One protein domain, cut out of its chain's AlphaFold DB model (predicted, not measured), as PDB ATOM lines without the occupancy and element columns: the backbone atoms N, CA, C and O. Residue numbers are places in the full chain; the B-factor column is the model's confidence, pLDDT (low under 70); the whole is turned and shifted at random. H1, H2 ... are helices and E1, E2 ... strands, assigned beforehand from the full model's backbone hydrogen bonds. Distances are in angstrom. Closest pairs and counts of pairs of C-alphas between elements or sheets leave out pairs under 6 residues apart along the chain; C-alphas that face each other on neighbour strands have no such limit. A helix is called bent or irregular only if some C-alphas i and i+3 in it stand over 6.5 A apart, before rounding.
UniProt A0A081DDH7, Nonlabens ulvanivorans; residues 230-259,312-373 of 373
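AT A GLANCE: This is residues 230 to 259 and 312 to 373 of the 373 residues of a protein of Nonlabens ulvanivorans (UniProt A0A081DDH7). A long helix, H1, meets the end of a shorter helix, H2, near the middle of its length and roughly at right angles, like a T; the very short helix H3 touches H1 near the same place. A small two-stranded hairpin, E1 and E2, leads into H2, and after H3 the last 20 residues, 354 to 373, run on with no named element. The printed part has 92 residues with three named helices and two named strands, in the order H1, E1, E2, H2, H3; the sheet, E1 - E2, is antiparallel and the class is mostly helix. The whole is compact, with a radius of gyration of the C-alphas of 13.6 A, and spans 45 by 35 by 19 A.

HOW THE PARTS SIT: H1, residues 236 to 259, touches H2, residues 337 to 348, about perpendicular at 87 degrees. H1 touches H2 with residues 243 to 250 alone, and H2 touches H1 with residues 346 to 347 alone; the closest C-alphas of the two helices are those of Ala 246 and Leu 347, 6.4 A apart. H3, residues 350 to 353, only just touches H1, with 3 pairs of C-alphas within 8 A; the closest, those of Ala 246 and Val 352, are 5.5 A apart. H2 and H3 are close but not clearly touching, with the C-alphas of Leu 347 and Arg 353 closest at 7.0 A. E1, residues 321 to 324, and E2, residues 333 to 335, form an antiparallel hairpin at 160 degrees, with N 322 and O 334, and N 334 and O 323, each 2.8 A apart and within hydrogen-bond range. H1 and E2 are only just apart, at 8.2 A; E1 and H2 are also apart. O i to N i+4 pairs are within hydrogen-bond range for 18 of 20 in H1 and 6 of 8 in H2; H3 is too short for such a pair.

IN THESE COORDINATES: H1 begins at C-alpha 236 (285.452, -47.712, 59.326) and measures 33.9 A; it is irregular, with C-alphas 238 and 241 7.5 A apart. E1 measures 6.8 A and E2 6.7 A. H2 begins at C-alpha 337 (303.044, -40.055, 54.531) and measures 17.6 A; it is irregular, with C-alphas 338 and 341 7.7 A apart. H3 measures 5.1 A and ends at C-alpha 353 (289.842, -56.890, 46.601).

THE WHOLE: The two C-alphas farthest apart, those of Gln 259 and Lys 373, are 46.8 A apart. Residues 260 to 311 are not printed; C-alphas 259 and 312 are 15.9 A apart across this cut, which lies in the link from H1 to E1. Of the links printed whole, E2 to H2 and H2 to H3 are tight and E1 to E2 is short. The mean pLDDT of the printed part is 85.6; residue 259 and residues 369 to 373 are under 70.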
ATOM      1  N   PHE A 230     280.143 -35.138  45.610       84.50
ATOM      2  CA  PHE A 230     279.628 -35.688  46.852       84.50
ATOM      3  C   PHE A 230     279.610 -37.205  46.737       84.50
ATOM      4  O   PHE A 230     278.857 -37.775  45.950       84.50
ATOM      5  N   TRP A 231     280.451 -37.858  47.532       84.88
ATOM      6  CA  TRP A 231     280.539 -39.311  47.576       84.88
ATOM      7  C   TRP A 231     279.762 -39.849  48.773       84.88
ATOM      8  O   TRP A 231     279.833 -39.301  49.874       84.88
ATOM      9  N   HIS A 232     279.043 -40.951  48.563       89.19
ATOM     10  CA  HIS A 232     278.586 -41.764  49.681       89.19
ATOM     11  C   HIS A 232     279.802 -42.427  50.333       89.19
ATOM     12  O   HIS A 232     280.667 -42.961  49.637       89.19
ATOM     13  N   VAL A 233     279.874 -42.372  51.660       90.75
ATOM     14  CA  VAL A 233     280.999 -42.905  52.429       90.75
ATOM     15  C   VAL A 233     280.535 -44.037  53.332       90.75
ATOM     16  O   VAL A 233     279.447 -43.971  53.900       90.75
ATOM     17  N   TYR A 234     281.397 -45.037  53.484       90.56
ATOM     18  CA  TYR A 234     281.223 -46.135  54.430       90.56
ATOM     19  C   TYR A 234     281.988 -45.837  55.713       90.56
ATOM     20  O   TYR A 234     283.013 -45.153  55.690       90.56
ATOM     21  N   LYS A 235     281.493 -46.342  56.836       91.56
ATOM     22  CA  LYS A 235     282.143 -46.241  58.141       91.56
ATOM     23  C   LYS A 235     283.325 -47.195  58.221       91.56
ATOM     24  O   LYS A 235     283.310 -48.272  57.630       91.56
ATOM     25  N   ALA A 236     284.306 -46.848  59.050       89.44
ATOM     26  CA  ALA A 236     285.452 -47.712  59.326       89.44
ATOM     27  C   ALA A 236     285.042 -49.128  59.771       89.44
ATOM     28  O   ALA A 236     285.645 -50.108  59.345       89.44
ATOM     29  N   SER A 237     283.972 -49.244  60.564       87.81
ATOM     30  CA  SER A 237     283.446 -50.531  61.037       87.81
ATOM     31  C   SER A 237     282.911 -51.437  59.925       87.81
ATOM     32  O   SER A 237     282.826 -52.642  60.117       87.81
ATOM     33  N   GLU A 238     282.514 -50.877  58.780       89.38
ATOM     34  CA  GLU A 238     281.972 -51.646  57.648       89.38
ATOM     35  C   GLU A 238     283.086 -52.264  56.790       89.38
ATOM     36  O   GLU A 238     282.842 -53.205  56.040       89.38
ATOM     37  N   VAL A 239     284.315 -51.752  56.909       90.38
ATOM     38  CA  VAL A 239     285.488 -52.190  56.134       90.38
ATOM     39  C   VAL A 239     286.601 -52.782  57.002       90.38
ATOM     40  O   VAL A 239     287.587 -53.270  56.458       90.38
ATOM     41  N   SER A 240     286.473 -52.765  58.331       88.88
ATOM     42  CA  SER A 240     287.523 -53.215  59.259       88.88
ATOM     43  C   SER A 240     287.928 -54.670  59.025       88.88
ATOM     44  O   SER A 240     289.116 -54.965  58.932       88.88
ATOM     45  N   GLN A 241     286.947 -55.558  58.839       90.31
ATOM     46  CA  GLN A 241     287.189 -56.975  58.563       90.31
ATOM     47  C   GLN A 241     288.015 -57.175  57.285       90.31
ATOM     48  O   GLN A 241     288.955 -57.964  57.259       90.31
ATOM     49  N   PHE A 242     287.725 -56.395  56.243       93.00
ATOM     50  CA  PHE A 242     288.491 -56.430  55.000       93.00
ATOM     51  C   PHE A 242     289.950 -55.993  55.203       93.00
ATOM     52  O   PHE A 242     290.851 -56.585  54.614       93.00
ATOM     53  N   VAL A 243     290.202 -54.978  56.037       91.81
ATOM     54  CA  VAL A 243     291.569 -54.508  56.324       91.81
ATOM     55  C   VAL A 243     292.383 -55.590  57.036       91.81
ATOM     56  O   VAL A 243     293.540 -55.798  56.684       91.81
ATOM     57  N   ILE A 244     291.770 -56.310  57.978       91.50
ATOM     58  CA  ILE A 244     292.407 -57.439  58.672       91.50
ATOM     59  C   ILE A 244     292.750 -58.545  57.667       91.50
ATOM     60  O   ILE A 244     293.880 -59.015  57.609       91.50
ATOM     61  N   GLU A 245     291.811 -58.914  56.798       92.19
ATOM     62  CA  GLU A 245     292.039 -59.955  55.791       92.19
ATOM     63  C   GLU A 245     293.068 -59.575  54.715       92.19
ATOM     64  O   GLU A 245     293.703 -60.461  54.123       92.19
ATOM     65  N   ALA A 246     293.198 -58.277  54.428       92.69
ATOM     66  CA  ALA A 246     294.236 -57.726  53.568       92.69
ATOM     67  C   ALA A 246     295.612 -57.841  54.233       92.69
ATOM     68  O   ALA A 246     296.570 -58.247  53.577       92.69
ATOM     69  N   ASP A 247     295.696 -57.524  55.523       93.12
ATOM     70  CA  ASP A 247     296.919 -57.622  56.315       93.12
ATOM     71  C   ASP A 247     297.429 -59.068  56.370       93.12
ATOM     72  O   ASP A 247     298.557 -59.332  55.950       93.12
ATOM     73  N   THR A 248     296.556 -60.022  56.718       92.62
ATOM     74  CA  THR A 248     296.887 -61.456  56.741       92.62
ATOM     75  C   THR A 248     297.365 -61.960  55.377       92.62
ATOM     76  O   THR A 248     298.370 -62.659  55.288       92.62
ATOM     77  N   TYR A 249     296.690 -61.568  54.290       93.00
ATOM     78  CA  TYR A 249     297.094 -61.973  52.939       93.00
ATOM     79  C   TYR A 249     298.508 -61.492  52.588       93.00
ATOM     80  O   TYR A 249     299.298 -62.232  51.999       93.00
ATOM     81  N   TRP A 250     298.836 -60.244  52.926       92.50
ATOM     82  CA  TRP A 250     300.160 -59.701  52.643       92.50
ATOM     83  C   TRP A 250     301.234 -60.279  53.558       92.50
ATOM     84  O   TRP A 250     302.343 -60.502  53.077       92.50
ATOM     85  N   ALA A 251     300.905 -60.590  54.812       91.25
ATOM     86  CA  ALA A 251     301.810 -61.283  55.719       91.25
ATOM     87  C   ALA A 251     302.223 -62.655  55.158       91.25
ATOM     88  O   ALA A 251     303.412 -62.946  55.021       91.25
ATOM     89  N   GLU A 252     301.252 -63.463  54.717       89.62
ATOM     90  CA  GLU A 252     301.503 -64.767  54.085       89.62
ATOM     91  C   GLU A 252     302.339 -64.634  52.803       89.62
ATOM     92  O   GLU A 252     303.294 -65.381  52.582       89.62
ATOM     93  N   LYS A 253     302.012 -63.651  51.957       89.12
ATOM     94  CA  LYS A 253     302.700 -63.413  50.681       89.12
ATOM     95  C   LYS A 253     304.149 -62.961  50.871       89.12
ATOM     96  O   LYS A 253     305.021 -63.375  50.106       89.12
ATOM     97  N   LEU A 254     304.416 -62.118  51.867       88.25
ATOM     98  CA  LEU A 254     305.771 -61.682  52.205       88.25
ATOM     99  C   LEU A 254     306.572 -62.818  52.850       88.25
ATOM    100  O   LEU A 254     307.715 -63.045  52.455       88.25
ATOM    101  N   ALA A 255     305.958 -63.603  53.741       87.06
ATOM    102  CA  ALA A 255     306.586 -64.784  54.328       87.06
ATOM    103  C   ALA A 255     306.987 -65.819  53.260       87.06
ATOM    104  O   ALA A 255     308.122 -66.298  53.266       87.06
ATOM    105  N   ALA A 256     306.106 -66.109  52.296       83.25
ATOM    106  CA  ALA A 256     306.397 -67.022  51.188       83.25
ATOM    107  C   ALA A 256     307.556 -66.523  50.303       83.25
ATOM    108  O   ALA A 256     308.445 -67.290  49.936       83.25
ATOM    109  N   LYS A 257     307.602 -65.216  50.015       79.81
ATOM    110  CA  LYS A 257     308.698 -64.596  49.252       79.81
ATOM    111  C   LYS A 257     310.042 -64.674  49.989       79.81
ATOM    112  O   LYS A 257     311.088 -64.872  49.363       79.81
ATOM    113  N   ASN A 258     310.021 -64.536  51.312       74.19
ATOM    114  CA  ASN A 258     311.211 -64.656  52.149       74.19
ATOM    115  C   ASN A 258     311.719 -66.112  52.215       74.19
ATOM    116  O   ASN A 258     312.929 -66.323  52.279       74.19
ATOM    117  N   GLN A 259     310.832 -67.110  52.104       61.97
ATOM    118  CA  GLN A 259     311.206 -68.530  52.019       61.97
ATOM    119  C   GLN A 259     311.832 -68.916  50.668       61.97
ATOM    120  O   GLN A 259     312.793 -69.677  50.643       61.97
ATOM    121  N   TYR A 312     307.587 -55.573  60.269       76.94
ATOM    122  CA  TYR A 312     306.608 -55.136  59.299       76.94
ATOM    123  C   TYR A 312     306.145 -56.233  58.332       76.94
ATOM    124  O   TYR A 312     305.205 -55.979  57.578       76.94
ATOM    125  N   ASP A 313     306.778 -57.409  58.325       78.31
ATOM    126  CA  ASP A 313     306.380 -58.531  57.470       78.31
ATOM    127  C   ASP A 313     305.259 -59.358  58.108       78.31
ATOM    128  O   ASP A 313     304.493 -59.992  57.388       78.31
ATOM    129  N   GLN A 314     305.122 -59.333  59.440       80.19
ATOM    130  CA  GLN A 314     304.071 -60.085  60.133       80.19
ATOM    131  C   GLN A 314     302.696 -59.421  60.042       80.19
ATOM    132  O   GLN A 314     301.706 -60.131  59.929       80.19
ATOM    133  N   ASN A 315     302.634 -58.086  60.075       86.56
ATOM    134  CA  ASN A 315     301.382 -57.331  59.937       86.56
ATOM    135  C   ASN A 315     301.593 -56.105  59.032       86.56
ATOM    136  O   ASN A 315     301.778 -54.991  59.538       86.56
ATOM    137  N   PRO A 316     301.659 -56.269  57.700       89.12
ATOM    138  CA  PRO A 316     302.164 -55.236  56.791       89.12
ATOM    139  C   PRO A 316     301.369 -53.930  56.757       89.12
ATOM    140  O   PRO A 316     301.931 -52.876  56.452       89.12
ATOM    141  N   ILE A 317     300.082 -53.978  57.072       90.25
ATOM    142  CA  ILE A 317     299.182 -52.831  57.150       90.25
ATOM    143  C   ILE A 317     299.052 -52.388  58.608       90.25
ATOM    144  O   ILE A 317     299.312 -51.225  58.915       90.25
ATOM    145  N   LEU A 318     298.685 -53.297  59.517       90.56
ATOM    146  CA  LEU A 318     298.306 -52.938  60.888       90.56
ATOM    147  C   LEU A 318     299.484 -52.399  61.708       90.56
ATOM    148  O   LEU A 318     299.311 -51.431  62.441       90.56
ATOM    149  N   SER A 319     300.698 -52.927  61.526       87.56
ATOM    150  CA  SER A 319     301.892 -52.419  62.231       87.56
ATOM    151  C   SER A 319     302.321 -51.012  61.793       87.56
ATOM    152  O   SER A 319     303.078 -50.342  62.494       87.56
ATOM    153  N   ARG A 320     301.845 -50.542  60.633       89.12
ATOM    154  CA  ARG A 320     302.112 -49.190  60.113       89.12
ATOM    155  C   ARG A 320     301.041 -48.174  60.519       89.12
ATOM    156  O   ARG A 320     301.186 -46.984  60.235       89.12
ATOM    157  N   MET A 321     299.967 -48.623  61.166       89.75
ATOM    158  CA  MET A 321     298.886 -47.761  61.626       89.75
ATOM    159  C   MET A 321     299.346 -46.926  62.826       89.75
ATOM    160  O   MET A 321     299.654 -47.457  63.886       89.75
ATOM    161  N   LEU A 322     299.355 -45.602  62.667       87.12
ATOM    162  CA  LEU A 322     299.679 -44.655  63.739       87.12
ATOM    163  C   LEU A 322     298.504 -44.447  64.695       87.12
ATOM    164  O   LEU A 322     298.694 -44.275  65.892       87.12
ATOM    165  N   ALA A 323     297.289 -44.408  64.148       85.12
ATOM    166  CA  ALA A 323     296.067 -44.269  64.925       85.12
ATOM    167  C   ALA A 323     294.892 -44.898  64.168       85.12
ATOM    168  O   ALA A 323     294.758 -44.645  62.962       85.12
ATOM    169  N   PRO A 324     294.018 -45.669  64.837       84.38
ATOM    170  CA  PRO A 324     292.779 -46.124  64.229       84.38
ATOM    171  C   PRO A 324     291.855 -44.932  63.968       84.38
ATOM    172  O   PRO A 324     291.882 -43.909  64.658       84.38
ATOM    173  N   GLY A 325     291.030 -45.052  62.939       81.19
ATOM    174  CA  GLY A 325     290.000 -44.072  62.658       81.19
ATOM    175  C   GLY A 325     288.827 -44.172  63.630       81.19
ATOM    176  O   GLY A 325     288.620 -45.181  64.305       81.19
ATOM    177  N   ASN A 326     288.036 -43.104  63.719       77.88
ATOM    178  CA  ASN A 326     286.870 -43.104  64.595       77.88
ATOM    179  C   ASN A 326     285.784 -44.026  64.010       77.88
ATOM    180  O   ASN A 326     285.336 -43.800  62.886       77.88
ATOM    181  N   GLY A 327     285.317 -45.020  64.774       72.88
ATOM    182  CA  GLY A 327     284.377 -46.052  64.306       72.88
ATOM    183  C   GLY A 327     283.025 -45.527  63.802       72.88
ATOM    184  O   GLY A 327     282.296 -46.231  63.110       72.88
ATOM    185  N   THR A 328     282.680 -44.275  64.111       80.25
ATOM    186  CA  THR A 328     281.463 -43.611  63.615       80.25
ATOM    187  C   THR A 328     281.659 -42.882  62.280       80.25
ATOM    188  O   THR A 328     280.675 -42.478  61.661       80.25
ATOM    189  N   GLY A 329     282.908 -42.677  61.855       85.50
ATOM    190  CA  GLY A 329     283.278 -41.904  60.673       85.50
ATOM    191  C   GLY A 329     283.879 -42.751  59.544       85.50
ATOM    192  O   GLY A 329     284.090 -43.954  59.704       85.50
ATOM    193  N   PRO A 330     284.168 -42.118  58.395       88.69
ATOM    194  CA  PRO A 330     284.713 -42.795  57.217       88.69
ATOM    195  C   PRO A 330     286.237 -42.952  57.239       88.69
ATOM    196  O   PRO A 330     286.821 -43.548  56.338       88.69
ATOM    197  N   VAL A 331     286.905 -42.381  58.244       90.56
ATOM    198  CA  VAL A 331     288.352 -42.519  58.415       90.56
ATOM    199  C   VAL A 331     288.617 -43.904  58.979       90.56
ATOM    200  O   VAL A 331     288.109 -44.212  60.049       90.56
ATOM    201  N   ILE A 332     289.406 -44.711  58.270       90.56
ATOM    202  CA  ILE A 332     289.751 -46.085  58.667       90.56
ATOM    203  C   ILE A 332     290.931 -46.084  59.640       90.56
ATOM    204  O   ILE A 332     290.880 -46.732  60.679       90.56
ATOM    205  N   ALA A 333     291.990 -45.352  59.294       90.69
ATOM    206  CA  ALA A 333     293.251 -45.310  60.021       90.69
ATOM    207  C   ALA A 333     294.117 -44.134  59.540       90.69
ATOM    208  O   ALA A 333     293.892 -43.578  58.462       90.69
ATOM    209  N   THR A 334     295.119 -43.777  60.340       89.75
ATOM    210  CA  THR A 334     296.158 -42.788  60.023       89.75
ATOM    211  C   THR A 334     297.500 -43.493  59.868       89.75
ATOM    212  O   THR A 334     297.849 -44.335  60.690       89.75
ATOM    213  N   PHE A 335     298.266 -43.127  58.841       89.12
ATOM    214  CA  PHE A 335     299.574 -43.706  58.513       89.12
ATOM    215  C   PHE A 335     300.607 -42.598  58.284       89.12
ATOM    216  O   PHE A 335     300.242 -41.431  58.104       89.12
ATOM    217  N   LYS A 336     301.898 -42.951  58.247       84.81
ATOM    218  CA  LYS A 336     302.952 -42.021  57.815       84.81
ATOM    219  C   LYS A 336     302.794 -41.707  56.326       84.81
ATOM    220  O   LYS A 336     302.458 -42.578  55.528       84.81
ATOM    221  N   ALA A 337     303.108 -40.471  55.933       82.00
ATOM    222  CA  ALA A 337     303.044 -40.055  54.531       82.00
ATOM    223  C   ALA A 337     303.968 -40.886  53.616       82.00
ATOM    224  O   ALA A 337     303.646 -41.083  52.448       82.00
ATOM    225  N   SER A 338     305.075 -41.414  54.154       84.94
ATOM    226  CA  SER A 338     306.006 -42.300  53.445       84.94
ATOM    227  C   SER A 338     305.393 -43.642  53.032       84.94
ATOM    228  O   SER A 338     305.824 -44.217  52.040       84.94
ATOM    229  N   ASP A 339     304.377 -44.129  53.751       86.38
ATOM    230  CA  ASP A 339     303.775 -45.452  53.523       86.38
ATOM    231  C   ASP A 339     302.556 -45.394  52.587       86.38
ATOM    232  O   ASP A 339     301.926 -46.413  52.299       86.38
ATOM    233  N   LYS A 340     302.218 -44.198  52.091       86.38
ATOM    234  CA  LYS A 340     301.001 -43.911  51.324       86.38
ATOM    235  C   LYS A 340     300.786 -44.879  50.158       86.38
ATOM    236  O   LYS A 340     299.727 -45.498  50.050       86.38
ATOM    237  N   ASP A 341     301.782 -45.001  49.286       87.50
ATOM    238  CA  ASP A 341     301.663 -45.794  48.061       87.50
ATOM    239  C   ASP A 341     301.667 -47.297  48.358       87.50
ATOM    240  O   ASP A 341     300.960 -48.062  47.701       87.50
ATOM    241  N   LEU A 342     302.393 -47.712  49.402       89.62
ATOM    242  CA  LEU A 342     302.458 -49.102  49.843       89.62
ATOM    243  C   LEU A 342     301.094 -49.586  50.349       89.62
ATOM    244  O   LEU A 342     300.579 -50.595  49.873       89.62
ATOM    245  N   ILE A 343     300.474 -48.830  51.261       92.25
ATOM    246  CA  ILE A 343     299.173 -49.180  51.848       92.25
ATOM    247  C   ILE A 343     298.070 -49.190  50.780       92.25
ATOM    248  O   ILE A 343     297.254 -50.111  50.737       92.25
ATOM    249  N   VAL A 344     298.064 -48.214  49.863       91.38
ATOM    250  CA  VAL A 344     297.121 -48.200  48.726       91.38
ATOM    251  C   VAL A 344     297.331 -49.410  47.828       91.38
ATOM    252  O   VAL A 344     296.348 -50.001  47.377       91.38
ATOM    253  N   GLY A 345     298.588 -49.769  47.564       91.75
ATOM    254  CA  GLY A 345     298.941 -50.953  46.792       91.75
ATOM    255  C   GLY A 345     298.401 -52.226  47.437       91.75
ATOM    256  O   GLY A 345     297.783 -53.040  46.756       91.75
ATOM    257  N   TYR A 346     298.548 -52.361  48.756       93.44
ATOM    258  CA  TYR A 346     298.063 -53.526  49.489       93.44
ATOM    259  C   TYR A 346     296.540 -53.658  49.469       93.44
ATOM    260  O   TYR A 346     296.030 -54.738  49.165       93.44
ATOM    261  N   LEU A 347     295.812 -52.566  49.722       93.38
ATOM    262  CA  LEU A 347     294.344 -52.564  49.746       93.38
ATOM    263  C   LEU A 347     293.711 -52.718  48.352       93.38
ATOM    264  O   LEU A 347     292.564 -53.149  48.241       93.38
ATOM    265  N   ASN A 348     294.426 -52.354  47.282       93.25
ATOM    266  CA  ASN A 348     293.917 -52.439  45.911       93.25
ATOM    267  C   ASN A 348     294.417 -53.653  45.114       93.25
ATOM    268  O   ASN A 348     294.054 -53.783  43.944       93.25
ATOM    269  N   ASP A 349     295.194 -54.551  45.723       93.44
ATOM    270  CA  ASP A 349     295.595 -55.811  45.093       93.44
ATOM    271  C   ASP A 349     294.364 -56.628  44.670       93.44
ATOM    272  O   ASP A 349     293.373 -56.719  45.394       93.44
ATOM    273  N   ALA A 350     294.406 -57.222  43.475       91.31
ATOM    274  CA  ALA A 350     293.258 -57.914  42.896       91.31
ATOM    275  C   ALA A 350     292.766 -59.097  43.751       91.31
ATOM    276  O   ALA A 350     291.558 -59.335  43.819       91.31
ATOM    277  N   GLN A 351     293.678 -59.819  44.411       90.31
ATOM    278  CA  GLN A 351     293.337 -60.940  45.289       90.31
ATOM    279  C   GLN A 351     292.736 -60.432  46.595       90.31
ATOM    280  O   GLN A 351     291.710 -60.945  47.036       90.31
ATOM    281  N   VAL A 352     293.303 -59.368  47.165       92.06
ATOM    282  CA  VAL A 352     292.751 -58.719  48.360       92.06
ATOM    283  C   VAL A 352     291.345 -58.197  48.076       92.06
ATOM    284  O   VAL A 352     290.404 -58.553  48.776       92.06
ATOM    285  N   ARG A 353     291.151 -57.445  46.985       92.62
ATOM    286  CA  ARG A 353     289.842 -56.890  46.601       92.62
ATOM    287  C   ARG A 353     288.765 -57.947  46.357       92.62
ATOM    288  O   ARG A 353     287.587 -57.625  46.476       92.62
ATOM    289  N   SER A 354     289.134 -59.185  46.022       90.88
ATOM    290  CA  SER A 354     288.173 -60.288  45.873       90.88
ATOM    291  C   SER A 354     287.492 -60.678  47.189       90.88
ATOM    292  O   SER A 354     286.396 -61.233  47.158       90.88
ATOM    293  N   LYS A 355     288.107 -60.324  48.324       89.12
ATOM    294  CA  LYS A 355     287.572 -60.542  49.669       89.12
ATOM    295  C   LYS A 355     286.545 -59.487  50.097       89.12
ATOM    296  O   LYS A 355     285.894 -59.643  51.123       89.12
ATOM    297  N   LEU A 356     286.361 -58.409  49.322       90.31
ATOM    298  CA  LEU A 356     285.331 -57.412  49.625       90.31
ATOM    299  C   LEU A 356     283.924 -58.021  49.492       90.31
ATOM    300  O   LEU A 356     283.638 -58.680  48.486       90.31
ATOM    301  N   PRO A 357     283.006 -57.725  50.431       88.81
ATOM    302  CA  PRO A 357     281.591 -58.037  50.273       88.81
ATOM    303  C   PRO A 357     281.024 -57.472  48.966       88.81
ATOM    304  O   PRO A 357     281.472 -56.433  48.472       88.81
ATOM    305  N   ALA A 358     279.987 -58.117  48.424       87.56
ATOM    306  CA  ALA A 358     279.380 -57.721  47.148       87.56
ATOM    307  C   ALA A 358     278.943 -56.242  47.118       87.56
ATOM    308  O   ALA A 358     279.086 -55.580  46.091       87.56
ATOM    309  N   GLU A 359     278.477 -55.717  48.253       88.44
ATOM    310  CA  GLU A 359     278.047 -54.324  48.421       88.44
ATOM    311  C   GLU A 359     279.210 -53.320  48.351       88.44
ATOM    312  O   GLU A 359     279.027 -52.187  47.915       88.44
ATOM    313  N   LEU A 360     280.426 -53.748  48.707       90.06
ATOM    314  CA  LEU A 360     281.634 -52.918  48.764       90.06
ATOM    315  C   LEU A 360     282.568 -53.141  47.571       90.06
ATOM    316  O   LEU A 360     283.662 -52.585  47.520       90.06
ATOM    317  N   ARG A 361     282.154 -53.918  46.567       86.25
ATOM    318  CA  ARG A 361     283.010 -54.305  45.432       86.25
ATOM    319  C   ARG A 361     283.636 -53.111  44.696       86.25
ATOM    320  O   ARG A 361     284.782 -53.182  44.245       86.25
ATOM    321  N   ASN A 362     282.895 -52.006  44.613       87.69
ATOM    322  CA  ASN A 362     283.307 -50.772  43.941       87.69
ATOM    323  C   ASN A 362     283.824 -49.693  44.909       87.69
ATOM    324  O   ASN A 362     283.998 -48.545  44.498       87.69
ATOM    325  N   VAL A 363     284.068 -50.037  46.180       91.00
ATOM    326  CA  VAL A 363     284.594 -49.082  47.159       91.00
ATOM    327  C   VAL A 363     285.984 -48.607  46.740       91.00
ATOM    328  O   VAL A 363     286.821 -49.385  46.257       91.00
ATOM    329  N   LYS A 364     286.219 -47.308  46.921       91.31
ATOM    330  CA  LYS A 364     287.504 -46.655  46.683       91.31
ATOM    331  C   LYS A 364     288.096 -46.228  48.021       91.31
ATOM    332  O   LYS A 364     287.457 -45.492  48.766       91.31
ATOM    333  N   PHE A 365     289.320 -46.665  48.292       91.50
ATOM    334  CA  PHE A 365     290.107 -46.173  49.419       91.50
ATOM    335  C   PHE A 365     290.848 -44.910  48.988       91.50
ATOM    336  O   PHE A 365     291.518 -44.906  47.956       91.50
ATOM    337  N   ALA A 366     290.704 -43.837  49.761       90.12
ATOM    338  CA  ALA A 366     291.277 -42.535  49.453       90.12
ATOM    339  C   ALA A 366     291.953 -41.934  50.687       90.12
ATOM    340  O   ALA A 366     291.541 -42.179  51.820       90.12
ATOM    341  N   TRP A 367     292.983 -41.123  50.452       89.88
ATOM    342  CA  TRP A 367     293.675 -40.395  51.511       89.88
ATOM    343  C   TRP A 367     292.957 -39.090  51.826       89.88
ATOM    344  O   TRP A 367     292.620 -38.325  50.922       89.88
ATOM    345  N   GLY A 368     292.768 -38.822  53.117       82.94
ATOM    346  CA  GLY A 368     292.330 -37.512  53.579       82.94
ATOM    347  C   GLY A 368     293.391 -36.447  53.303       82.94
ATOM    348  O   GLY A 368     294.592 -36.720  53.334       82.94
ATOM    349  N   PHE A 369     292.948 -35.219  53.048       66.62
ATOM    350  CA  PHE A 369     293.840 -34.069  52.974       66.62
ATOM    351  C   PHE A 369     293.982 -33.467  54.374       66.62
ATOM    352  O   PHE A 369     293.013 -32.938  54.923       66.62
ATOM    353  N   THR A 370     295.176 -33.521  54.962       55.12
ATOM    354  CA  THR A 370     295.461 -32.726  56.160       55.12
ATOM    355  C   THR A 370     295.568 -31.274  55.725       55.12
ATOM    356  O   THR A 370     296.501 -30.892  55.021       55.12
ATOM    357  N   SER A 371     294.589 -30.456  56.115       37.94
ATOM    358  CA  SER A 371     294.699 -29.005  55.986       37.94
ATOM    359  C   SER A 371     295.951 -28.562  56.734       37.94
ATOM    360  O   SER A 371     295.984 -28.624  57.961       37.94
ATOM    361  N   ILE A 372     296.958 -28.090  56.002       37.31
ATOM    362  CA  ILE A 372     298.011 -27.254  56.575       37.31
ATOM    363  C   ILE A 372     297.285 -25.974  56.994       37.31
ATOM    364  O   ILE A 372     296.867 -25.202  56.130       37.31
ATOM    365  N   LYS A 373     296.965 -25.863  58.285       30.42
ATOM    366  CA  LYS A 373     296.374 -24.647  58.847       30.42
ATOM    367  C   LYS A 373     297.375 -23.508  58.808       30.42
ATOM    368  O   LYS A 373     298.570 -23.794  59.032       30.42
TER     369      LYS A 373